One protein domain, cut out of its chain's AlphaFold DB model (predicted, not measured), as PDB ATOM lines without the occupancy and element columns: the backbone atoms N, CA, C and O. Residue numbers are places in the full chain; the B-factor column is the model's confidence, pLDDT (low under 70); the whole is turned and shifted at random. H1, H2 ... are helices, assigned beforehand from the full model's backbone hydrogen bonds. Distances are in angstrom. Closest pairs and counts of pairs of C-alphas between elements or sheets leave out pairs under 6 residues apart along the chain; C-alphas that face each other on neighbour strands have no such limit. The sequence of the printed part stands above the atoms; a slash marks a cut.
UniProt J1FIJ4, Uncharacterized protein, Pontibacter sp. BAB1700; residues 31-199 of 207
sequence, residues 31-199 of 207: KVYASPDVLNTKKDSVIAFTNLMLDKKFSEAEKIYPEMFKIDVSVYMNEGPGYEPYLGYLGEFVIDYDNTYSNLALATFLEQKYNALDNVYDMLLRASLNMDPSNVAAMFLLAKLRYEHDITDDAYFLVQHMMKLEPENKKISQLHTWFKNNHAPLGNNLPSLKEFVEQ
ATOM      1  N   LYS A  31     -12.756 -16.038 -23.126       88.88
ATOM      2  CA  LYS A  31     -13.656 -16.733 -24.056       88.88
ATOM      3  C   LYS A  31     -13.726 -16.062 -25.423       88.88
ATOM      4  O   LYS A  31     -13.762 -16.736 -26.448       88.88
ATOM      5  N   VAL A  32     -13.722 -14.727 -25.443       87.50
ATOM      6  CA  VAL A  32     -13.675 -13.944 -26.691       87.50
ATOM      7  C   VAL A  32     -12.309 -14.058 -27.368       87.50
ATOM      8  O   VAL A  32     -12.229 -13.983 -28.591       87.50
ATOM      9  N   TYR A  33     -11.241 -14.229 -26.589       88.69
ATOM     10  CA  TYR A  33      -9.894 -14.433 -27.111       88.69
ATOM     11  C   TYR A  33      -9.729 -15.815 -27.757       88.69
ATOM     12  O   TYR A  33      -9.213 -15.898 -28.873       88.69
ATOM     13  N   ALA A  34     -10.172 -16.877 -27.083       81.38
ATOM     14  CA  ALA A  34      -9.975 -18.244 -27.536       81.38
ATOM     15  C   ALA A  34     -11.205 -19.103 -27.240       81.38
ATOM     16  O   ALA A  34     -11.507 -19.408 -26.092       81.38
ATOM     17  N   SER A  35     -11.897 -19.520 -28.298       83.19
ATOM     18  CA  SER A  35     -12.987 -20.496 -28.261       83.19
ATOM     19  C   SER A  35     -12.842 -21.403 -29.481       83.19
ATOM     20  O   SER A  35     -13.166 -20.967 -30.583       83.19
ATOM     21  N   PRO A  36     -12.292 -22.618 -29.335       80.88
ATOM     22  CA  PRO A  36     -12.134 -23.520 -30.465       80.88
ATOM     23  C   PRO A  36     -13.504 -24.023 -30.923       80.88
ATOM     24  O   PRO A  36     -14.296 -24.500 -30.112       80.88
ATOM     25  N   ASP A  37     -13.762 -23.960 -32.229       78.88
ATOM     26  CA  ASP A  37     -14.987 -24.509 -32.825       78.88
ATOM     27  C   ASP A  37     -14.976 -26.047 -32.851       78.88
ATOM     28  O   ASP A  37     -16.025 -26.691 -32.841       78.88
ATOM     29  N   VAL A  38     -13.779 -26.648 -32.893       83.25
ATOM     30  CA  VAL A  38     -13.568 -28.100 -32.955       83.25
ATOM     31  C   VAL A  38     -12.377 -28.494 -32.078       83.25
ATOM     32  O   VAL A  38     -11.349 -27.823 -32.084       83.25
ATOM     33  N   LEU A  39     -12.501 -29.603 -31.343       90.06
ATOM     34  CA  LEU A  39     -11.476 -30.110 -30.422       90.06
ATOM     35  C   LEU A  39     -10.574 -31.144 -31.109       90.06
ATOM     36  O   LEU A  39     -10.702 -32.344 -30.875       90.06
ATOM     37  N   ASN A  40      -9.692 -30.686 -32.000       90.19
ATOM     38  CA  ASN A  40      -8.843 -31.579 -32.801       90.19
ATOM     39  C   ASN A  40      -7.448 -31.792 -32.206       90.19
ATOM     40  O   ASN A  40      -6.760 -32.750 -32.558       90.19
ATOM     41  N   THR A  41      -7.009 -30.895 -31.328       91.31
ATOM     42  CA  THR A  41      -5.675 -30.931 -30.729       91.31
ATOM     43  C   THR A  41      -5.743 -30.876 -29.206       91.31
ATOM     44  O   THR A  41      -6.736 -30.447 -28.619       91.31
ATOM     45  N   LYS A  42      -4.642 -31.259 -28.541       89.62
ATOM     46  CA  LYS A  42      -4.495 -31.084 -27.086       89.62
ATOM     47  C   LYS A  42      -4.687 -29.621 -26.673       89.62
ATOM     48  O   LYS A  42      -5.310 -29.365 -25.649       89.62
ATOM     49  N   LYS A  43      -4.188 -28.679 -27.486       93.38
ATOM     50  CA  LYS A  43      -4.402 -27.239 -27.301       93.38
ATOM     51  C   LYS A  43      -5.897 -26.926 -27.273       93.38
ATOM     52  O   LYS A  43      -6.358 -26.343 -26.302       93.38
ATOM     53  N   ASP A  44      -6.651 -27.351 -28.283       93.62
ATOM     54  CA  ASP A  44      -8.086 -27.048 -28.381       93.62
ATOM     55  C   ASP A  44      -8.863 -27.598 -27.180       93.62
ATOM     56  O   ASP A  44      -9.647 -26.874 -26.568       93.62
ATOM     57  N   SER A  45      -8.596 -28.847 -26.787       95.00
ATOM     58  CA  SER A  45      -9.221 -29.456 -25.606       95.00
ATOM     59  C   SER A  45      -8.914 -28.685 -24.324       95.00
ATOM     60  O   SER A  45      -9.825 -28.452 -23.531       95.00
ATOM     61  N   VAL A  46      -7.667 -28.241 -24.126       95.94
ATOM     62  CA  VAL A  46      -7.295 -27.412 -22.969       95.94
ATOM     63  C   VAL A  46      -7.990 -26.056 -23.003       95.94
ATOM     64  O   VAL A  46      -8.536 -25.646 -21.990       95.94
ATOM     65  N   ILE A  47      -8.038 -25.370 -24.146       96.06
ATOM     66  CA  ILE A  47      -8.724 -24.074 -24.239       96.06
ATOM     67  C   ILE A  47     -10.223 -24.222 -23.957       96.06
ATOM     68  O   ILE A  47     -10.804 -23.410 -23.234       96.06
ATOM     69  N   ALA A  48     -10.862 -25.265 -24.490       96.19
ATOM     70  CA  ALA A  48     -12.260 -25.558 -24.198       96.19
ATOM     71  C   ALA A  48     -12.476 -25.864 -22.711       96.19
ATOM     72  O   ALA A  48     -13.400 -25.325 -22.104       96.19
ATOM     73  N   PHE A  49     -11.596 -26.666 -22.112       97.00
ATOM     74  CA  PHE A  49     -11.599 -26.938 -20.680       97.00
ATOM     75  C   PHE A  49     -11.453 -25.659 -19.846       97.00
ATOM     76  O   PHE A  49     -12.289 -25.406 -18.984       97.00
ATOM     77  N   THR A  50     -10.464 -24.812 -20.141       97.44
ATOM     78  CA  THR A  50     -10.243 -23.521 -19.477       97.44
ATOM     79  C   THR A  50     -11.491 -22.643 -19.552       97.44
ATOM     80  O   THR A  50     -11.929 -22.122 -18.530       97.44
ATOM     81  N   ASN A  51     -12.131 -22.532 -20.721       96.44
ATOM     82  CA  ASN A  51     -13.387 -21.787 -20.858       96.44
ATOM     83  C   ASN A  51     -14.509 -22.343 -19.975       96.44
ATOM     84  O   ASN A  51     -15.240 -21.573 -19.357       96.44
ATOM     85  N   LEU A  52     -14.660 -23.668 -19.912       96.81
ATOM     86  CA  LEU A  52     -15.669 -24.302 -19.062       96.81
ATOM     87  C   LEU A  52     -15.376 -24.082 -17.574       96.81
ATOM     88  O   LEU A  52     -16.311 -23.809 -16.823       96.81
ATOM     89  N   MET A  53     -14.109 -24.147 -17.157       97.69
ATOM     90  CA  MET A  53     -13.702 -23.857 -15.779       97.69
ATOM     91  C   MET A  53     -13.994 -22.402 -15.399       97.69
ATOM     92  O   MET A  53     -14.611 -22.174 -14.361       97.69
ATOM     93  N   LEU A  54     -13.642 -21.434 -16.254       95.88
ATOM     94  CA  LEU A  54     -13.931 -20.007 -16.037       95.88
ATOM     95  C   LEU A  54     -15.443 -19.710 -16.011       95.88
ATOM     96  O   LEU A  54     -15.898 -18.872 -15.236       95.88
ATOM     97  N   ASP A  55     -16.239 -20.435 -16.806       95.38
ATOM     98  CA  ASP A  55     -17.711 -20.377 -16.787       95.38
ATOM     99  C   ASP A  55     -18.328 -21.199 -15.620       95.38
ATOM    100  O   ASP A  55     -19.553 -21.304 -15.523       95.38
ATOM    101  N   LYS A  56     -17.510 -21.807 -14.745       96.88
ATOM    102  CA  LYS A  56     -17.913 -22.692 -13.628       96.88
ATOM    103  C   LYS A  56     -18.768 -23.902 -14.047       96.88
ATOM    104  O   LYS A  56     -19.546 -24.443 -13.261       96.88
ATOM    105  N   LYS A  57     -18.610 -24.369 -15.288       97.50
ATOM    106  CA  LYS A  57     -19.278 -25.550 -15.868       97.50
ATOM    107  C   LYS A  57     -18.476 -26.824 -15.609       97.50
ATOM    108  O   LYS A  57     -17.930 -27.448 -16.519       97.50
ATOM    109  N   PHE A  58     -18.365 -27.184 -14.332       97.94
ATOM    110  CA  PHE A  58     -17.458 -28.242 -13.884       97.94
ATOM    111  C   PHE A  58     -17.813 -29.630 -14.425       97.94
ATOM    112  O   PHE A  58     -16.915 -30.369 -14.811       97.94
ATOM    113  N   SER A  59     -19.099 -29.973 -14.525       97.88
ATOM    114  CA  SER A  59     -19.522 -31.283 -15.041       97.88
ATOM    115  C   SER A  59     -19.196 -31.474 -16.523       97.88
ATOM    116  O   SER A  59     -18.961 -32.592 -16.973       97.88
ATOM    117  N   GLU A  60     -19.200 -30.407 -17.318       97.44
ATOM    118  CA  GLU A  60     -18.750 -30.435 -18.706       97.44
ATOM    119  C   GLU A  60     -17.226 -30.446 -18.803       97.44
ATOM    120  O   GLU A  60     -16.685 -31.180 -19.628       97.44
ATOM    121  N   ALA A  61     -16.537 -29.678 -17.955       97.75
ATOM    122  CA  ALA A  61     -15.078 -29.658 -17.904       97.75
ATOM    123  C   ALA A  61     -14.502 -31.042 -17.539       97.75
ATOM    124  O   ALA A  61     -13.560 -31.512 -18.178       97.75
ATOM    125  N   GLU A  62     -15.121 -31.740 -16.584       98.19
ATOM    126  CA  GLU A  62     -14.738 -33.092 -16.158       98.19
ATOM    127  C   GLU A  62     -14.822 -34.115 -17.298       98.19
ATOM    128  O   GLU A  62     -13.996 -35.020 -17.379       98.19
ATOM    129  N   LYS A  63     -15.752 -33.948 -18.247       97.06
ATOM    130  CA  LYS A  63     -15.828 -34.824 -19.430       97.06
ATOM    131  C   LYS A  63     -14.609 -34.684 -20.344       97.06
ATOM    132  O   LYS A  63     -14.312 -35.623 -21.077       97.06
ATOM    133  N   ILE A  64     -13.936 -33.532 -20.329       95.50
ATOM    134  CA  ILE A  64     -12.726 -33.287 -21.124       95.50
ATOM    135  C   ILE A  64     -11.486 -33.799 -20.378       95.50
ATOM    136  O   ILE A  64     -10.653 -34.472 -20.982       95.50
ATOM    137  N   TYR A  65     -11.376 -33.519 -19.074       95.56
ATOM    138  CA  TYR A  65     -10.231 -33.915 -18.240       95.56
ATOM    139  C   TYR A  65     -10.670 -34.590 -16.932       95.56
ATOM    140  O   TYR A  65     -10.559 -33.989 -15.862       95.56
ATOM    141  N   PRO A  66     -11.119 -35.858 -16.975       96.31
ATOM    142  CA  PRO A  66     -11.626 -36.544 -15.785       96.31
ATOM    143  C   PRO A  66     -10.539 -36.788 -14.733       96.31
ATOM    144  O   PRO A  66     -10.811 -36.714 -13.541       96.31
ATOM    145  N   GLU A  67      -9.293 -37.042 -15.144       94.81
ATOM    146  CA  GLU A  67      -8.190 -37.286 -14.201       94.81
ATOM    147  C   GLU A  67      -7.847 -36.047 -13.362       94.81
ATOM    148  O   GLU A  67      -7.486 -36.175 -12.197       94.81
ATOM    149  N   MET A  68      -8.041 -34.840 -13.904       95.94
ATOM    150  CA  MET A  68      -7.785 -33.597 -13.170       95.94
ATOM    151  C   MET A  68      -8.755 -33.421 -11.993       95.94
ATOM    152  O   MET A  68      -8.372 -32.945 -10.929       95.94
ATOM    153  N   PHE A  69      -9.994 -33.902 -12.134       96.94
ATOM    154  CA  PHE A  69     -10.989 -33.907 -11.057       96.94
ATOM    155  C   PHE A  69     -10.712 -34.942  -9.961       96.94
ATOM    156  O   PHE A  69     -11.375 -34.919  -8.926       96.94
ATOM    157  N   LYS A  70      -9.726 -35.824 -10.158       95.75
ATOM    158  CA  LYS A  70      -9.276 -36.792  -9.152       95.75
ATOM    159  C   LYS A  70      -8.078 -36.302  -8.339       95.75
ATOM    160  O   LYS A  70      -7.641 -37.029  -7.451       95.75
ATOM    161  N   ILE A  71      -7.537 -35.113  -8.632       94.88
ATOM    162  CA  ILE A  71      -6.450 -34.530  -7.836       94.88
ATOM    163  C   ILE A  71      -6.954 -34.303  -6.410       94.88
ATOM    164  O   ILE A  71      -7.914 -33.559  -6.192       94.88
ATOM    165  N   ASP A  72      -6.265 -34.908  -5.447       93.94
ATOM    166  CA  ASP A  72      -6.453 -34.635  -4.030       93.94
ATOM    167  C   ASP A  72      -5.531 -33.489  -3.599       93.94
ATOM    168  O   ASP A  72      -4.306 -33.621  -3.588       93.94
ATOM    169  N   VAL A  73      -6.138 -32.352  -3.258       95.06
ATOM    170  CA  VAL A  73      -5.426 -31.165  -2.767       95.06
ATOM    171  C   VAL A  73      -5.562 -30.969  -1.257       95.06
ATOM    172  O   VAL A  73      -5.039 -29.991  -0.734       95.06
ATOM    173  N   SER A  74      -6.256 -31.866  -0.548       92.38
ATOM    174  CA  SER A  74      -6.689 -31.664   0.846       92.38
ATOM    175  C   SER A  74      -5.550 -31.291   1.799       92.38
ATOM    176  O   SER A  74      -5.704 -30.394   2.620       92.38
ATOM    177  N   VAL A  75      -4.380 -31.913   1.646       93.25
ATOM    178  CA  VAL A  75      -3.186 -31.664   2.477       93.25
ATOM    179  C   VAL A  75      -2.587 -30.263   2.262       93.25
ATOM    180  O   VAL A  75      -1.831 -29.779   3.100       93.25
ATOM    181  N   TYR A  76      -2.925 -29.600   1.157       93.44
ATOM    182  CA  TYR A  76      -2.386 -28.297   0.754       93.44
ATOM    183  C   TYR A  76      -3.398 -27.151   0.914       93.44
ATOM    184  O   TYR A  76      -3.068 -25.987   0.651       93.44
ATOM    185  N   MET A  77      -4.625 -27.471   1.338       94.94
ATOM    186  CA  MET A  77      -5.663 -26.492   1.633       94.94
ATOM    187  C   MET A  77      -5.391 -25.817   2.976       94.94
ATOM    188  O   MET A  77      -5.099 -26.473   3.975       94.94
ATOM    189  N   ASN A  78      -5.529 -24.495   3.003       92.44
ATOM    190  CA  ASN A  78      -5.586 -23.726   4.237       92.44
ATOM    191  C   ASN A  78      -7.048 -23.514   4.607       92.44
ATOM    192  O   ASN A  78      -7.840 -23.018   3.803       92.44
ATOM    193  N   GLU A  79      -7.393 -23.891   5.832       92.50
ATOM    194  CA  GLU A  79      -8.740 -23.784   6.375       92.50
ATOM    195  C   GLU A  79      -8.683 -23.126   7.751       92.50
ATOM    196  O   GLU A  79      -7.838 -23.452   8.590       92.50
ATOM    197  N   GLY A  80      -9.606 -22.203   8.009       87.44
ATOM    198  CA  GLY A  80      -9.662 -21.496   9.278       87.44
ATOM    199  C   GLY A  80     -10.916 -20.640   9.422       87.44
ATOM    200  O   GLY A  80     -11.651 -20.419   8.459       87.44
ATOM    201  N   PRO A  81     -11.209 -20.169  10.644       86.88
ATOM    202  CA  PRO A  81     -12.346 -19.294  10.871       86.88
ATOM    203  C   PRO A  81     -12.104 -17.921  10.231       86.88
ATOM    204  O   PRO A  81     -11.096 -17.279  10.509       86.88
ATOM    205  N   GLY A  82     -13.071 -17.441   9.443       87.56
ATOM    206  CA  GLY A  82     -13.098 -16.061   8.943       87.56
ATOM    207  C   GLY A  82     -12.694 -15.865   7.480       87.56
ATOM    208  O   GLY A  82     -12.771 -14.735   7.012       87.56
ATOM    209  N   TYR A  83     -12.336 -16.926   6.752       87.50
ATOM    210  CA  TYR A  83     -12.007 -16.859   5.325       87.50
ATOM    211  C   TYR A  83     -12.458 -18.120   4.571       87.50
ATOM    212  O   TYR A  83     -12.719 -19.164   5.174       87.50
ATOM    213  N   GLU A  84     -12.596 -18.012   3.248       90.12
ATOM    214  CA  GLU A  84     -12.889 -19.163   2.387       90.12
ATOM    215  C   GLU A  84     -11.648 -20.058   2.259       90.12
ATOM    216  O   GLU A  84     -10.560 -19.521   2.041       90.12
ATOM    217  N   PRO A  85     -11.776 -21.398   2.349       93.50
ATOM    218  CA  PRO A  85     -10.658 -22.303   2.113       93.50
ATOM    219  C   PRO A  85      -9.929 -21.986   0.810       93.50
ATOM    220  O   PRO A  85     -10.568 -21.727  -0.213       93.50
ATOM    221  N   TYR A  86      -8.602 -22.033   0.845       94.19
ATOM    222  CA  TYR A  86      -7.774 -21.718  -0.316       94.19
ATOM    223  C   TYR A  86      -6.584 -22.663  -0.434       94.19
ATOM    224  O   TYR A  86      -6.011 -23.116   0.562       94.19
ATOM    225  N   LEU A  87      -6.178 -22.940  -1.670       95.12
ATOM    226  CA  LEU A  87      -4.977 -23.717  -1.955       95.12
ATOM    227  C   LEU A  87      -3.741 -22.813  -1.857       95.12
ATOM    228  O   LEU A  87      -3.534 -21.939  -2.701       95.12
ATOM    229  N   GLY A  88      -2.921 -23.024  -0.823       90.62
ATOM    230  CA  GLY A  88      -1.753 -22.173  -0.556       90.62
ATOM    231  C   GLY A  88      -0.475 -22.602  -1.270       90.62
ATOM    232  O   GLY A  88       0.386 -21.772  -1.547       90.62
ATOM    233  N   TYR A  89      -0.346 -23.893  -1.581       89.75
ATOM    234  CA  TYR A  89       0.878 -24.470  -2.131       89.75
ATOM    235  C   TYR A  89       0.566 -25.560  -3.149       89.75
ATOM    236  O   TYR A  89      -0.488 -26.195  -3.103       89.75
ATOM    237  N   LEU A  90       1.511 -25.806  -4.056       91.25
ATOM    238  CA  LEU A  90       1.461 -26.978  -4.920       91.25
ATOM    239  C   LEU A  90       2.063 -28.192  -4.222       91.25
ATOM    240  O   LEU A  90       3.087 -28.097  -3.546       91.25
ATOM    241  N   GLY A  91       1.418 -29.334  -4.427       89.25
ATOM    242  CA  GLY A  91       1.909 -30.638  -4.015       89.25
ATOM    243  C   GLY A  91       2.682 -31.364  -5.104       89.25
ATOM    244  O   GLY A  91       2.896 -30.846  -6.198       89.25
ATOM    245  N   GLU A  92       3.022 -32.622  -4.830       90.31
ATOM    246  CA  GLU A  92       3.679 -33.504  -5.806       90.31
ATOM    247  C   GLU A  92       2.800 -33.790  -7.033       90.31
ATOM    248  O   GLU A  92       3.327 -34.086  -8.100       90.31
ATOM    249  N   PHE A  93       1.475 -33.609  -6.929       89.19
ATOM    250  CA  PHE A  93       0.540 -33.790  -8.045       89.19
ATOM    251  C   PHE A  93       0.875 -32.925  -9.270       89.19
ATOM    252  O   PHE A  93       0.461 -33.257 -10.375       89.19
ATOM    253  N   VAL A  94       1.617 -31.819  -9.108       92.00
ATOM    254  CA  VAL A  94       2.037 -30.973 -10.238       92.00
ATOM    255  C   VAL A  94       2.999 -31.700 -11.183       92.00
ATOM    256  O   VAL A  94       3.052 -31.372 -12.367       92.00
ATOM    257  N   ILE A  95       3.731 -32.710 -10.692       88.44
ATOM    258  CA  ILE A  95       4.721 -33.470 -11.471       88.44
ATOM    259  C   ILE A  95       4.061 -34.174 -12.665       88.44
ATOM    260  O   ILE A  95       4.679 -34.294 -13.722       88.44
ATOM    261  N   ASP A  96       2.785 -34.550 -12.541       87.69
ATOM    262  CA  ASP A  96       2.019 -35.204 -13.607       87.69
ATOM    263  C   ASP A  96       1.614 -34.241 -14.748       87.69
ATOM    264  O   ASP A  96       1.097 -34.669 -15.784       87.69
ATOM    265  N   TYR A  97       1.849 -32.932 -14.591       89.25
ATOM    266  CA  TYR A  97       1.458 -31.880 -15.534       89.25
ATOM    267  C   TYR A  97       2.697 -31.220 -16.160       89.25
ATOM    268  O   TYR A  97       2.974 -30.038 -15.979       89.25
ATOM    269  N   ASP A  98       3.424 -31.983 -16.971       88.06
ATOM    270  CA  ASP A  98       4.778 -31.674 -17.465       88.06
ATOM    271  C   ASP A  98       4.879 -30.844 -18.765       88.06
ATOM    272  O   ASP A  98       5.953 -30.726 -19.354       88.06
ATOM    273  N   ASN A  99       3.775 -30.278 -19.257       93.69
ATOM    274  CA  ASN A  99       3.757 -29.517 -20.509       93.69
ATOM    275  C   ASN A  99       2.957 -28.214 -20.391       93.69
ATOM    276  O   ASN A  99       2.164 -28.017 -19.469       93.69
ATOM    277  N   THR A 100       3.153 -27.319 -21.361       96.69
ATOM    278  CA  THR A 100       2.578 -25.965 -21.343       96.69
ATOM    279  C   THR A 100       1.052 -25.962 -21.173       96.69
ATOM    280  O   THR A 100       0.512 -25.327 -20.270       96.69
ATOM    281  N   TYR A 101       0.333 -26.767 -21.960       96.19
ATOM    282  CA  TYR A 101      -1.128 -26.791 -21.924       96.19
ATOM    283  C   TYR A 101      -1.676 -27.538 -20.700       96.19
ATOM    284  O   TYR A 101      -2.734 -27.174 -20.196       96.19
ATOM    285  N   SER A 102      -0.967 -28.540 -20.171       95.19
ATOM    286  CA  SER A 102      -1.376 -29.182 -18.917       95.19
ATOM    287  C   SER A 102      -1.204 -28.249 -17.715       95.19
ATOM    288  O   SER A 102      -2.084 -28.231 -16.863       95.19
ATOM    289  N   ASN A 103      -0.143 -27.432 -17.681       96.94
ATOM    290  CA  ASN A 103       0.031 -26.393 -16.658       96.94
ATOM    291  C   ASN A 103      -1.045 -25.308 -16.750       96.94
ATOM    292  O   ASN A 103      -1.605 -24.933 -15.728       96.94
ATOM    293  N   LEU A 104      -1.393 -24.858 -17.961       97.88
ATOM    294  CA  LEU A 104      -2.511 -23.931 -18.171       97.88
ATOM    295  C   LEU A 104      -3.834 -24.499 -17.630       97.88
ATOM    296  O   LEU A 104      -4.537 -23.823 -16.882       97.88
ATOM    297  N   ALA A 105      -4.166 -25.741 -17.992       97.56
ATOM    298  CA  ALA A 105      -5.384 -26.394 -17.522       97.56
ATOM    299  C   ALA A 105      -5.384 -26.555 -15.992       97.56
ATOM    300  O   ALA A 105      -6.380 -26.227 -15.349       97.56
ATOM    301  N   LEU A 106      -4.261 -26.996 -15.411       98.25
ATOM    302  CA  LEU A 106      -4.106 -27.142 -13.965       98.25
ATOM    303  C   LEU A 106      -4.267 -25.796 -13.247       98.25
ATOM    304  O   LEU A 106      -5.004 -25.724 -12.271       98.25
ATOM    305  N   ALA A 107      -3.645 -24.729 -13.755       98.06
ATOM    306  CA  ALA A 107      -3.737 -23.384 -13.194       98.06
ATOM    307  C   ALA A 107      -5.199 -22.946 -13.050       98.06
ATOM    308  O   ALA A 107      -5.654 -22.646 -11.947       98.06
ATOM    309  N   THR A 108      -5.956 -22.986 -14.152       97.81
ATOM    310  CA  THR A 108      -7.374 -22.605 -14.146       97.81
ATOM    311  C   THR A 108      -8.209 -23.558 -13.295       97.81
ATOM    312  O   THR A 108      -9.155 -23.135 -12.636       97.81
ATOM    313  N   PHE A 109      -7.890 -24.853 -13.287       98.31
ATOM    314  CA  PHE A 109      -8.633 -25.811 -12.480       98.31
ATOM    315  C   PHE A 109      -8.498 -25.532 -10.984       98.31
ATOM    316  O   PHE A 109      -9.510 -25.460 -10.290       98.31
ATOM    317  N   LEU A 110      -7.270 -25.342 -10.499       97.88
ATOM    318  CA  LEU A 110      -7.004 -25.098  -9.086       97.88
ATOM    319  C   LEU A 110      -7.570 -23.752  -8.620       97.88
ATOM    320  O   LEU A 110      -8.199 -23.703  -7.566       97.88
ATOM    321  N   GLU A 111      -7.414 -22.693  -9.420       96.94
ATOM    322  CA  GLU A 111      -8.027 -21.381  -9.164       96.94
ATOM    323  C   GLU A 111      -9.550 -21.523  -8.995       96.94
ATOM    324  O   GLU A 111     -10.108 -21.169  -7.959       96.94
ATOM    325  N   GLN A 112     -10.232 -22.121  -9.978       96.88
ATOM    326  CA  GLN A 112     -11.697 -22.150 -10.007       96.88
ATOM    327  C   GLN A 112     -12.319 -23.179  -9.054       96.88
ATOM    328  O   GLN A 112     -13.459 -22.996  -8.619       96.88
ATOM    329  N   LYS A 113     -11.621 -24.284  -8.757       96.56
ATOM    330  CA  LYS A 113     -12.154 -25.378  -7.931       96.56
ATOM    331  C   LYS A 113     -11.757 -25.276  -6.462       96.56
ATOM    332  O   LYS A 113     -12.538 -25.701  -5.612       96.56
ATOM    333  N   TYR A 114     -10.574 -24.734  -6.187       95.88
ATOM    334  CA  TYR A 114      -9.953 -24.751  -4.863       95.88
ATOM    335  C   TYR A 114      -9.478 -23.375  -4.396       95.88
ATOM    336  O   TYR A 114      -8.749 -23.302  -3.409       95.88
ATOM    337  N   ASN A 115      -9.889 -22.301  -5.085       94.69
ATOM    338  CA  ASN A 115      -9.555 -20.927  -4.714       94.69
ATOM    339  C   ASN A 115      -8.040 -20.766  -4.500       94.69
ATOM    340  O   ASN A 115      -7.585 -20.361  -3.434       94.69
ATOM    341  N   ALA A 116      -7.240 -21.226  -5.464       95.25
ATOM    342  CA  ALA A 116      -5.786 -21.176  -5.345       95.25
ATOM    343  C   ALA A 116      -5.279 -19.739  -5.227       95.25
ATOM    344  O   ALA A 116      -5.744 -18.867  -5.957       95.25
ATOM    345  N   LEU A 117      -4.297 -19.518  -4.345       93.94
ATOM    346  CA  LEU A 117      -3.658 -18.209  -4.204       93.94
ATOM    347  C   LEU A 117      -3.117 -17.719  -5.548       93.94
ATOM    348  O   LEU A 117      -2.571 -18.502  -6.331       93.94
ATOM    349  N   ASP A 118      -3.146 -16.405  -5.752       95.56
ATOM    350  CA  ASP A 118      -2.640 -15.785  -6.978       95.56
ATOM    351  C   ASP A 118      -1.173 -16.145  -7.239       95.56
ATOM    352  O   ASP A 118      -0.803 -16.403  -8.378       95.56
ATOM    353  N   ASN A 119      -0.350 -16.284  -6.191       93.69
ATOM    354  CA  ASN A 119       1.033 -16.765  -6.309       93.69
ATOM    355  C   ASN A 119       1.114 -18.175  -6.938       93.69
ATOM    356  O   ASN A 119       1.993 -18.441  -7.761       93.69
ATOM    357  N   VAL A 120       0.200 -19.081  -6.570       94.69
ATOM    358  CA  VAL A 120       0.129 -20.450  -7.112       94.69
ATOM    359  C   VAL A 120      -0.348 -20.423  -8.561       94.69
ATOM    360  O   VAL A 120       0.253 -21.069  -9.424       94.69
ATOM    361  N   TYR A 121      -1.405 -19.660  -8.833       97.00
ATOM    362  CA  TYR A 121      -1.961 -19.521 -10.174       97.00
ATOM    363  C   TYR A 121      -0.931 -18.930 -11.145       97.00
ATOM    364  O   TYR A 121      -0.658 -19.489 -12.209       97.00
ATOM    365  N   ASP A 122      -0.271 -17.858 -10.725       97.50
ATOM    366  CA  ASP A 122       0.801 -17.194 -11.445       97.50
ATOM    367  C   ASP A 122       1.986 -18.111 -11.744       97.50
ATOM    368  O   ASP A 122       2.452 -18.173 -12.883       97.50
ATOM    369  N   MET A 123       2.451 -18.860 -10.741       95.81
ATOM    370  CA  MET A 123       3.558 -19.797 -10.900       95.81
ATOM    371  C   MET A 123       3.258 -20.842 -11.978       95.81
ATOM    372  O   MET A 123       4.122 -21.114 -12.812       95.81
ATOM    373  N   LEU A 124       2.042 -21.395 -12.014       97.50
ATOM    374  CA  LEU A 124       1.646 -22.363 -13.043       97.50
ATOM    375  C   LEU A 124       1.541 -21.728 -14.435       97.50
ATOM    376  O   LEU A 124       1.964 -22.328 -15.426       97.50
ATOM    377  N   LEU A 125       1.032 -20.498 -14.531       98.19
ATOM    378  CA  LEU A 125       0.990 -19.762 -15.796       98.19
ATOM    379  C   LEU A 125       2.402 -19.443 -16.310       98.19
ATOM    380  O   LEU A 125       2.684 -19.645 -17.493       98.19
ATOM    381  N   ARG A 126       3.325 -19.027 -15.434       97.50
ATOM    382  CA  ARG A 126       4.743 -18.829 -15.783       97.50
ATOM    383  C   ARG A 126       5.431 -20.140 -16.146       97.50
ATOM    384  O   ARG A 126       6.161 -20.167 -17.132       97.50
ATOM    385  N   ALA A 127       5.159 -21.239 -15.441       96.06
ATOM    386  CA  ALA A 127       5.668 -22.568 -15.795       96.06
ATOM    387  C   ALA A 127       5.211 -22.982 -17.203       96.06
ATOM    388  O   ALA A 127       6.021 -23.434 -18.016       96.06
ATOM    389  N   SER A 128       3.941 -22.730 -17.533       97.75
ATOM    390  CA  SER A 128       3.406 -22.927 -18.879       97.75
ATOM    391  C   SER A 128       4.188 -22.133 -19.937       97.75
ATOM    392  O   SER A 128       4.548 -22.691 -20.978       97.75
ATOM    393  N   LEU A 129       4.495 -20.859 -19.674       98.12
ATOM    394  CA  LEU A 129       5.249 -19.995 -20.594       98.12
ATOM    395  C   LEU A 129       6.743 -20.334 -20.678       98.12
ATOM    396  O   LEU A 129       7.344 -20.165 -21.735       98.12
ATOM    397  N   ASN A 130       7.338 -20.843 -19.599       96.31
ATOM    398  CA  ASN A 130       8.713 -21.341 -19.599       96.31
ATOM    399  C   ASN A 130       8.873 -22.571 -20.503       96.31
ATOM    400  O   ASN A 130       9.894 -22.718 -21.171       96.31
ATOM    401  N   MET A 131       7.863 -23.444 -20.535       95.75
ATOM    402  CA  MET A 131       7.848 -24.619 -21.411       95.75
ATOM    403  C   MET A 131       7.566 -24.257 -22.873       95.75
ATOM    404  O   MET A 131       8.156 -24.850 -23.775       95.75
ATOM    405  N   ASP A 132       6.659 -23.308 -23.113       97.50
ATOM    406  CA  ASP A 132       6.335 -22.806 -24.449       97.50
ATOM    407  C   ASP A 132       6.031 -21.296 -24.407       97.50
ATOM    408  O   ASP A 132       4.911 -20.892 -24.062       97.50
ATOM    409  N   PRO A 133       6.985 -20.440 -24.819       96.94
ATOM    410  CA  PRO A 133       6.802 -18.994 -24.840       96.94
ATOM    411  C   PRO A 133       5.870 -18.528 -25.964       96.94
ATOM    412  O   PRO A 133       5.715 -17.327 -26.154       96.94
ATOM    413  N   SER A 134       5.267 -19.435 -26.740       96.88
ATOM    414  CA  SER A 134       4.218 -19.128 -27.715       96.88
ATOM    415  C   SER A 134       2.805 -19.437 -27.206       96.88
ATOM    416  O   SER A 134       1.835 -19.200 -27.927       96.88
ATOM    417  N   ASN A 135       2.649 -19.913 -25.962       97.50
ATOM    418  CA  ASN A 135       1.337 -20.164 -25.370       97.50
ATOM    419  C   ASN A 135       0.625 -18.850 -24.992       97.50
ATOM    420  O   ASN A 135       0.585 -18.425 -23.836       97.50
ATOM    421  N   VAL A 136       0.020 -18.214 -25.996       97.62
ATOM    422  CA  VAL A 136      -0.721 -16.949 -25.875       97.62
ATOM    423  C   VAL A 136      -1.878 -17.052 -24.875       97.62
ATOM    424  O   VAL A 136      -2.212 -16.068 -24.222       97.62
ATOM    425  N   ALA A 137      -2.455 -18.240 -24.666       97.75
ATOM    426  CA  ALA A 137      -3.531 -18.418 -23.695       97.75
ATOM    427  C   ALA A 137      -3.043 -18.273 -22.249       97.75
ATOM    428  O   ALA A 137      -3.683 -17.584 -21.456       97.75
ATOM    429  N   ALA A 138      -1.883 -18.847 -21.927       98.38
ATOM    430  CA  ALA A 138      -1.248 -18.625 -20.634       98.38
ATOM    431  C   ALA A 138      -0.820 -17.158 -20.459       98.38
ATOM    432  O   ALA A 138      -1.046 -16.591 -19.392       98.38
ATOM    433  N   MET A 139      -0.299 -16.509 -21.513       98.50
ATOM    434  CA  MET A 139       0.008 -15.068 -21.463       98.50
ATOM    435  C   MET A 139      -1.233 -14.227 -21.186       98.50
ATOM    436  O   MET A 139      -1.152 -13.262 -20.433       98.50
ATOM    437  N   PHE A 140      -2.374 -14.579 -21.781       98.56
ATOM    438  CA  PHE A 140      -3.619 -13.840 -21.605       98.56
ATOM    439  C   PHE A 140      -4.097 -13.892 -20.156       98.56
ATOM    440  O   PHE A 140      -4.427 -12.854 -19.584       98.56
ATOM    441  N   LEU A 141      -4.131 -15.088 -19.558       98.56
ATOM    442  CA  LEU A 141      -4.549 -15.258 -18.165       98.56
ATOM    443  C   LEU A 141      -3.562 -14.607 -17.195       98.56
ATOM    444  O   LEU A 141      -3.992 -13.952 -16.250       98.56
ATOM    445  N   LEU A 142      -2.259 -14.694 -17.477       98.50
ATOM    446  CA  LEU A 142      -1.241 -14.020 -16.676       98.50
ATOM    447  C   LEU A 142      -1.396 -12.497 -16.768       98.50
ATOM    448  O   LEU A 142      -1.417 -11.819 -15.749       98.50
ATOM    449  N   ALA A 143      -1.589 -11.947 -17.968       98.38
ATOM    450  CA  ALA A 143      -1.810 -10.515 -18.160       98.38
ATOM    451  C   ALA A 143      -3.083 -10.024 -17.455       98.38
ATOM    452  O   ALA A 143      -3.071  -8.940 -16.872       98.38
ATOM    453  N   LYS A 144      -4.157 -10.825 -17.474       98.06
ATOM    454  CA  LYS A 144      -5.386 -10.548 -16.720       98.06
ATOM    455  C   LYS A 144      -5.096 -10.461 -15.223       98.06
ATOM    456  O   LYS A 144      -5.441  -9.453 -14.618       98.06
ATOM    457  N   LEU A 145      -4.439 -11.478 -14.664       97.50
ATOM    458  CA  LEU A 145      -4.082 -11.530 -13.246       97.50
ATOM    459  C   LEU A 145      -3.240 -10.307 -12.850       97.50
ATOM    460  O   LEU A 145      -3.598  -9.560 -11.948       97.50
ATOM    461  N   ARG A 146      -2.173 -10.012 -13.602       96.75
ATOM    462  CA  ARG A 146      -1.322  -8.832 -13.370       96.75
ATOM    463  C   ARG A 146      -2.109  -7.524 -13.396       96.75
ATOM    464  O   ARG A 146      -1.908  -6.677 -12.530       96.75
ATOM    465  N   TYR A 147      -3.027  -7.375 -14.349       96.94
ATOM    466  CA  TYR A 147      -3.883  -6.196 -14.449       96.94
ATOM    467  C   TYR A 147      -4.844  -6.057 -13.260       96.94
ATOM    468  O   TYR A 147      -5.043  -4.951 -12.767       96.94
ATOM    469  N   GLU A 148      -5.429  -7.158 -12.783       95.06
ATOM    470  CA  GLU A 148      -6.355  -7.158 -11.640       95.06
ATOM    471  C   GLU A 148      -5.676  -6.785 -10.314       95.06
ATOM    472  O   GLU A 148      -6.344  -6.259  -9.427       95.06
ATOM    473  N   HIS A 149      -4.356  -6.968 -10.222       94.94
ATOM    474  CA  HIS A 149      -3.532  -6.567  -9.077       94.94
ATOM    475  C   HIS A 149      -2.737  -5.271  -9.304       94.94
ATOM    476  O   HIS A 149      -1.742  -5.028  -8.623       94.94
ATOM    477  N   ASP A 150      -3.160  -4.436 -10.259       93.81
ATOM    478  CA  ASP A 150      -2.552  -3.139 -10.589       93.81
ATOM    479  C   ASP A 150      -1.080  -3.206 -11.066       93.81
ATOM    480  O   ASP A 150      -0.411  -2.176 -11.200       93.81
ATOM    481  N   ILE A 151      -0.577  -4.390 -11.431       95.00
ATOM    482  CA  ILE A 151       0.756  -4.605 -12.019       95.00
ATOM    483  C   ILE A 151       0.661  -4.372 -13.538       95.00
ATOM    484  O   ILE A 151       0.774  -5.272 -14.374       95.00
ATOM    485  N   THR A 152       0.344  -3.130 -13.898       95.06
ATOM    486  CA  THR A 152      -0.150  -2.783 -15.240       95.06
ATOM    487  C   THR A 152       0.945  -2.819 -16.316       95.06
ATOM    488  O   THR A 152       0.660  -3.209 -17.452       95.06
ATOM    489  N   ASP A 153       2.194  -2.490 -15.966       96.31
ATOM    490  CA  ASP A 153       3.357  -2.585 -16.863       96.31
ATOM    491  C   ASP A 153       3.570  -4.028 -17.347       96.31
ATOM    492  O   ASP A 153       3.713  -4.263 -18.549       96.31
ATOM    493  N   ASP A 154       3.501  -4.996 -16.430       96.88
ATOM    494  CA  ASP A 154       3.641  -6.429 -16.714       96.88
ATOM    495  C   ASP A 154       2.509  -6.933 -17.611       96.88
ATOM    496  O   ASP A 154       2.740  -7.636 -18.601       96.88
ATOM    497  N   ALA A 155       1.271  -6.536 -17.303       97.81
ATOM    498  CA  ALA A 155       0.119  -6.865 -18.131       97.81
ATOM    499  C   ALA A 155       0.289  -6.320 -19.560       97.81
ATOM    500  O   ALA A 155       0.044  -7.035 -20.536       97.81
ATOM    501  N   TYR A 156       0.754  -5.074 -19.703       98.06
ATOM    502  CA  TYR A 156       0.984  -4.481 -21.015       98.06
ATOM    503  C   TYR A 156       2.147  -5.155 -21.754       98.06
ATOM    504  O   TYR A 156       2.035  -5.423 -22.953       98.06
ATOM    505  N   PHE A 157       3.235  -5.485 -21.056       98.06
ATOM    506  CA  PHE A 157       4.365  -6.220 -21.620       98.06
ATOM    507  C   PHE A 157       3.898  -7.540 -22.249       98.06
ATOM    508  O   PHE A 157       4.158  -7.802 -23.428       98.06
ATOM    509  N   LEU A 158       3.104  -8.324 -21.516       98.44
ATOM    510  CA  LEU A 158       2.514  -9.562 -22.022       98.44
ATOM    511  C   LEU A 158       1.594  -9.312 -23.223       98.44
ATOM    512  O   LEU A 158       1.687 -10.021 -24.223       98.44
ATOM    513  N   VAL A 159       0.758  -8.269 -23.193       98.50
ATOM    514  CA  VAL A 159      -0.108  -7.904 -24.329       98.50
ATOM    515  C   VAL A 159       0.689  -7.530 -25.582       98.50
ATOM    516  O   VAL A 159       0.294  -7.909 -26.686       98.50
ATOM    517  N   GLN A 160       1.831  -6.849 -25.452       97.75
ATOM    518  CA  GLN A 160       2.719  -6.590 -26.591       97.75
ATOM    519  C   GLN A 160       3.287  -7.886 -27.178       97.75
ATOM    520  O   GLN A 160       3.414  -8.002 -28.398       97.75
ATOM    521  N   HIS A 161       3.618  -8.866 -26.335       98.19
ATOM    522  CA  HIS A 161       4.066 -10.185 -26.783       98.19
ATOM    523  C   HIS A 161       2.948 -10.969 -27.478       98.19
ATOM    524  O   HIS A 161       3.163 -11.474 -28.580       98.19
ATOM    525  N   MET A 162       1.740 -10.980 -26.911       98.25
ATOM    526  CA  MET A 162       0.562 -11.582 -27.541       98.25
ATOM    527  C   MET A 162       0.287 -10.974 -28.925       98.25
ATOM    528  O   MET A 162       0.062 -11.709 -29.881       98.25
ATOM    529  N   MET A 163       0.385  -9.647 -29.070       98.06
ATOM    530  CA  MET A 163       0.168  -8.949 -30.348       98.06
ATOM    531  C   MET A 163       1.212  -9.305 -31.420       98.06
ATOM    532  O   MET A 163       0.904  -9.276 -32.609       98.06
ATOM    533  N   LYS A 164       2.445  -9.650 -31.025       97.69
ATOM    534  CA  LYS A 164       3.479 -10.131 -31.959       97.69
ATOM    535  C   LYS A 164       3.191 -11.552 -32.452       97.69
ATOM    536  O   LYS A 164       3.512 -11.862 -33.594       97.69
ATOM    537  N   LEU A 165       2.630 -12.401 -31.591       97.62
ATOM    538  CA  LEU A 165       2.357 -13.812 -31.886       97.62
ATOM    539  C   LEU A 165       1.044 -14.007 -32.654       97.62
ATOM    540  O   LEU A 165       0.995 -14.799 -33.590       97.62
ATOM    541  N   GLU A 166      -0.002 -13.267 -32.289       97.06
ATOM    542  CA  GLU A 166      -1.336 -13.359 -32.889       97.06
ATOM    543  C   GLU A 166      -1.863 -11.974 -33.315       97.06
ATOM    544  O   GLU A 166      -2.846 -11.476 -32.757       97.06
ATOM    545  N   PRO A 167      -1.245 -11.320 -34.320       96.44
ATOM    546  CA  PRO A 167      -1.600  -9.950 -34.703       96.44
ATOM    547  C   PRO A 167      -3.024  -9.809 -35.263       96.44
ATOM    548  O   PRO A 167      -3.646  -8.755 -35.131       96.44
ATOM    549  N   GLU A 168      -3.560 -10.876 -35.856       95.38
ATOM    550  CA  GLU A 168      -4.908 -10.900 -36.432       95.38
ATOM    551  C   GLU A 168      -5.995 -11.220 -35.391       95.38
ATOM    552  O   GLU A 168      -7.191 -11.128 -35.680       95.38
ATOM    553  N   ASN A 169      -5.615 -11.586 -34.158       95.31
ATOM    554  CA  ASN A 169      -6.584 -11.854 -33.105       95.31
ATOM    555  C   ASN A 169      -7.210 -10.535 -32.636       95.31
ATOM    556  O   ASN A 169      -6.587  -9.706 -31.962       95.31
ATOM    557  N   LYS A 170      -8.490 -10.347 -32.975       95.00
ATOM    558  CA  LYS A 170      -9.249  -9.127 -32.672       95.00
ATOM    559  C   LYS A 170      -9.200  -8.762 -31.189       95.00
ATOM    560  O   LYS A 170      -9.101  -7.578 -30.868       95.00
ATOM    561  N   LYS A 171      -9.272  -9.746 -30.288       96.06
ATOM    562  CA  LYS A 171      -9.306  -9.483 -28.848       96.06
ATOM    563  C   LYS A 171      -7.963  -8.962 -28.338       96.06
ATOM    564  O   LYS A 171      -7.933  -7.986 -27.591       96.06
ATOM    565  N   ILE A 172      -6.867  -9.558 -28.802       97.44
ATOM    566  CA  ILE A 172      -5.502  -9.106 -28.502       97.44
ATOM    567  C   ILE A 172      -5.263  -7.707 -29.073       97.44
ATOM    568  O   ILE A 172      -4.793  -6.826 -28.358       97.44
ATOM    569  N   SER A 173      -5.666  -7.462 -30.322       97.00
ATOM    570  CA  SER A 173      -5.545  -6.147 -30.965       97.00
ATOM    571  C   SER A 173      -6.306  -5.044 -30.212       97.00
ATOM    572  O   SER A 173      -5.799  -3.931 -30.033       97.00
ATOM    573  N   GLN A 174      -7.497  -5.361 -29.693       96.50
ATOM    574  CA  GLN A 174      -8.281  -4.457 -28.847       96.50
ATOM    575  C   GLN A 174      -7.588  -4.163 -27.513       96.50
ATOM    576  O   GLN A 174      -7.487  -2.993 -27.146       96.50
ATOM    577  N   LEU A 175      -7.087  -5.188 -26.814       97.56
ATOM    578  CA  LEU A 175      -6.321  -5.010 -25.575       97.56
ATOM    579  C   LEU A 175      -5.074  -4.157 -25.819       97.56
ATOM    580  O   LEU A 175      -4.844  -3.177 -25.118       97.56
ATOM    581  N   HIS A 176      -4.307  -4.469 -26.862       97.88
ATOM    582  CA  HIS A 176      -3.100  -3.731 -27.211       97.88
ATOM    583  C   HIS A 176      -3.399  -2.257 -27.521       97.88
ATOM    584  O   HIS A 176      -2.731  -1.361 -27.006       97.88
ATOM    585  N   THR A 177      -4.445  -1.986 -28.307       97.06
ATOM    586  CA  THR A 177      -4.917  -0.617 -28.573       97.06
ATOM    587  C   THR A 177      -5.351   0.093 -27.294       97.06
ATOM    588  O   THR A 177      -5.036   1.268 -27.109       97.06
ATOM    589  N   TRP A 178      -6.048  -0.608 -26.398       97.19
ATOM    590  CA  TRP A 178      -6.468  -0.046 -25.122       97.19
ATOM    591  C   TRP A 178      -5.264   0.385 -24.282       97.19
ATOM    592  O   TRP A 178      -5.223   1.538 -23.857       97.19
ATOM    593  N   PHE A 179      -4.255  -0.475 -24.112       97.50
ATOM    594  CA  PHE A 179      -3.050  -0.121 -23.360       97.50
ATOM    595  C   PHE A 179      -2.301   1.045 -24.008       97.50
ATOM    596  O   PHE A 179      -1.940   1.990 -23.318       97.50
ATOM    597  N   LYS A 180      -2.150   1.059 -25.339       96.12
ATOM    598  CA  LYS A 180      -1.521   2.188 -26.047       96.12
ATOM    599  C   LYS A 180      -2.186   3.540 -25.777       96.12
ATOM    600  O   LYS A 180      -1.501   4.556 -25.808       96.12
ATOM    601  N   ASN A 181      -3.500   3.550 -25.564       95.69
ATOM    602  CA  ASN A 181      -4.270   4.777 -25.372       95.69
ATOM    603  C   ASN A 181      -4.411   5.180 -23.897       95.69
ATOM    604  O   ASN A 181      -4.700   6.342 -23.625       95.69
ATOM    605  N   ASN A 182      -4.250   4.238 -22.964       95.38
ATOM    606  CA  ASN A 182      -4.584   4.434 -21.548       95.38
ATOM    607  C   ASN A 182      -3.419   4.155 -20.589       95.38
ATOM    608  O   ASN A 182      -3.567   4.345 -19.386       95.38
ATOM    609  N   HIS A 183      -2.271   3.716 -21.101       94.31
ATOM    610  CA  HIS A 183      -1.077   3.425 -20.325       94.31
ATOM    611  C   HIS A 183       0.123   4.188 -20.884       94.31
ATOM    612  O   HIS A 183       0.238   4.389 -22.097       94.31
ATOM    613  N   ALA A 184       1.039   4.605 -20.010       93.31
ATOM    614  CA  ALA A 184       2.295   5.193 -20.457       93.31
ATOM    615  C   ALA A 184       3.068   4.185 -21.332       93.31
ATOM    616  O   ALA A 184       2.973   2.970 -21.115       93.31
ATOM    617  N   PRO A 185       3.837   4.641 -22.333       92.69
ATOM    618  CA  PRO A 185       4.743   3.751 -23.041       92.69
ATOM    619  C   PRO A 185       5.669   3.051 -22.047       92.69
ATOM    620  O   PRO A 185       6.227   3.696 -21.159       92.69
ATOM    621  N   LEU A 186       5.830   1.741 -22.216       93.88
ATOM    622  CA  LEU A 186       6.818   0.985 -21.460       93.88
ATOM    623  C   LEU A 186       8.222   1.549 -21.724       93.88
ATOM    624  O   LEU A 186       8.499   2.073 -22.807       93.88
ATOM    625  N   GLY A 187       9.104   1.450 -20.730       88.69
ATOM    626  CA  GLY A 187      10.481   1.932 -20.839       88.69
ATOM    627  C   GLY A 187      11.289   1.232 -21.942       88.69
ATOM    628  O   GLY A 187      10.911   0.187 -22.459       88.69
ATOM    629  N   ASN A 188      12.450   1.794 -22.286       84.31
ATOM    630  CA  ASN A 188      13.299   1.266 -23.367       84.31
ATOM    631  C   ASN A 188      14.116   0.018 -22.979       84.31
ATOM    632  O   ASN A 188      14.654  -0.649 -23.858       84.31
ATOM    633  N   ASN A 189      14.217  -0.294 -21.683       89.00
ATOM    634  CA  ASN A 189      15.022  -1.397 -21.149       89.00
ATOM    635  C   ASN A 189      14.109  -2.473 -20.553       89.00
ATOM    636  O   ASN A 189      14.080  -2.665 -19.339       89.00
ATOM    637  N   LEU A 190      13.318  -3.120 -21.407       92.81
ATOM    638  CA  LEU A 190      12.445  -4.217 -20.996       92.81
ATOM    639  C   LEU A 190      13.217  -5.539 -20.925       92.81
ATOM    640  O   LEU A 190      14.113  -5.752 -21.748       92.81
ATOM    641  N   PRO A 191      12.865  -6.431 -19.983       94.00
ATOM    642  CA  PRO A 191      13.423  -7.775 -19.952       94.00
ATOM    643  C   PRO A 191      13.014  -8.561 -21.204       94.00
ATOM    644  O   PRO A 191      12.021  -8.261 -21.874       94.00
ATOM    645  N   SER A 192      13.761  -9.616 -21.514       95.56
ATOM    646  CA  SER A 192      13.267 -10.662 -22.405       95.56
ATOM    647  C   SER A 192      12.061 -11.372 -21.777       95.56
ATOM    648  O   SER A 192      11.912 -11.403 -20.558       95.56
ATOM    649  N   LEU A 193      11.217 -12.012 -22.597       94.94
ATOM    650  CA  LEU A 193      10.093 -12.797 -22.068       94.94
ATOM    651  C   LEU A 193      10.570 -13.901 -21.113       94.94
ATOM    652  O   LEU A 193       9.889 -14.178 -20.137       94.94
ATOM    653  N   LYS A 194      11.745 -14.491 -21.369       95.00
ATOM    654  CA  LYS A 194      12.345 -15.501 -20.493       95.00
ATOM    655  C   LYS A 194      12.670 -14.925 -19.111       95.00
ATOM    656  O   LYS A 194      12.225 -15.466 -18.111       95.00
ATOM    657  N   GLU A 195      13.401 -13.813 -19.068       95.38
ATOM    658  CA  GLU A 195      13.732 -13.142 -17.802       95.38
ATOM    659  C   GLU A 195      12.465 -12.695 -17.066       95.38
ATOM    660  O   GLU A 195      12.393 -12.809 -15.849       95.38
ATOM    661  N   PHE A 196      11.452 -12.234 -17.804       95.06
ATOM    662  CA  PHE A 196      10.160 -11.848 -17.245       95.06
ATOM    663  C   PHE A 196       9.451 -13.017 -16.543       95.06
ATOM    664  O   PHE A 196       9.007 -12.868 -15.412       95.06
ATOM    665  N   VAL A 197       9.356 -14.198 -17.166       94.75
ATOM    666  CA  VAL A 197       8.646 -15.348 -16.561       94.75
ATOM    667  C   VAL A 197       9.440 -16.034 -15.442       94.75
ATOM    668  O   VAL A 197       8.868 -16.765 -14.631       94.75
ATOM    669  N   GLU A 198      10.750 -15.807 -15.370       93.81
ATOM    670  CA  GLU A 198      11.594 -16.259 -14.259       93.81
ATOM    671  C   GLU A 198      11.452 -15.361 -13.019       93.81
ATOM    672  O   GLU A 198      11.743 -15.809 -11.910       93.81
ATOM    673  N   GLN A 199      10.963 -14.127 -13.174       91.25
ATOM    674  CA  GLN A 199      10.731 -13.218 -12.054       91.25
ATOM    675  C   GLN A 199       9.476 -13.619 -11.277       91.25
ATOM    676  O   GLN A 199       8.362 -13.669 -11.800       91.25
TER     677      GLN A 199
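AT A GLANCE: This is residues 31 to 199 of the 207 residues of an uncharacterized protein of Pontibacter sp. BAB1700 (UniProt J1FIJ4). Five helices, H4 to H8, zigzag side by side, each running against the one before, and the helical hairpin H1 and H2 packs on H4 through H1. H9 folds back onto H5, while the long stretch of residues 65 to 91 loops out at the periphery between H2 and H3. The printed part has 169 residues with nine named helices, H1 to H9 in chain order, and no named strand: the class is all helix. It is compact, with a radius of gyration of the C-alphas of 16.3 A, and spans 45 by 40 by 27 A.

HOW THE PARTS SIT: The longest helix, H4, residues 100 to 114, forms a hairpin with H5, residues 118 to 131, at a shallow tilt of 12 degrees; their closest C-alphas, Thr 100 and Ser 128, are 4.0 A apart. H5 and H6, residues 136 to 148, form another hairpin, closest at the C-alphas of Leu 125 and Ala 138, 5.5 A. H4, H5 and H6 make an up and down bundle, helices side by side that run opposite ways in turn. H1, residues 42 to 54, touches H4 with the C-alphas of Val 46 and Ala 105 closest, 5.9 A, and runs the same way. H2, residues 58 to 64, makes a hairpin with H1 at 4 degrees; the C-alphas of Phe 49 and Ala 61 are closest, 5.2 A. H3, residues 92 to 96, touches no helix but is near H4. H7, residues 152 to 165, forms a hairpin with H6 at a shallow tilt of 18 degrees, with the C-alphas of Ala 143 and Ala 155 closest, 4.1 A. H8, residues 170 to 182, touches H7 at a steep tilt of 39 degrees, closest at the C-alphas of Val 159 and His 176, 5.9 A. The hub, H5, also touches H9, residues 193 to 198, with its residues 126 to 130 alone; the closest C-alphas, Arg 126 and Val 197, are 5.3 A apart. Every O i to N i+4 pair is within hydrogen-bond range in H1 and H4 to H9, against 1 of 3 in H2 and 0 of 1 in H3, where 3 of 4 and 2 of 2 O i to N i+3 pairs are.

IN THESE COORDINATES: H1 begins at C-alpha 42, (-4.495, -31.084, -27.086). H4 is 20.7 A from first to last C-alpha, H7 20.1 A and H5 19.9 A. H9 ends at C-alpha 198, (11.594, -16.259, -14.259).

THE WHOLE: The C-alphas of Pro 81 and Glu 168 are farthest apart, 48.6 A. The printed part has no cut, the H2 to H3 link is long, and no printed residue is under 70 in pLDDT.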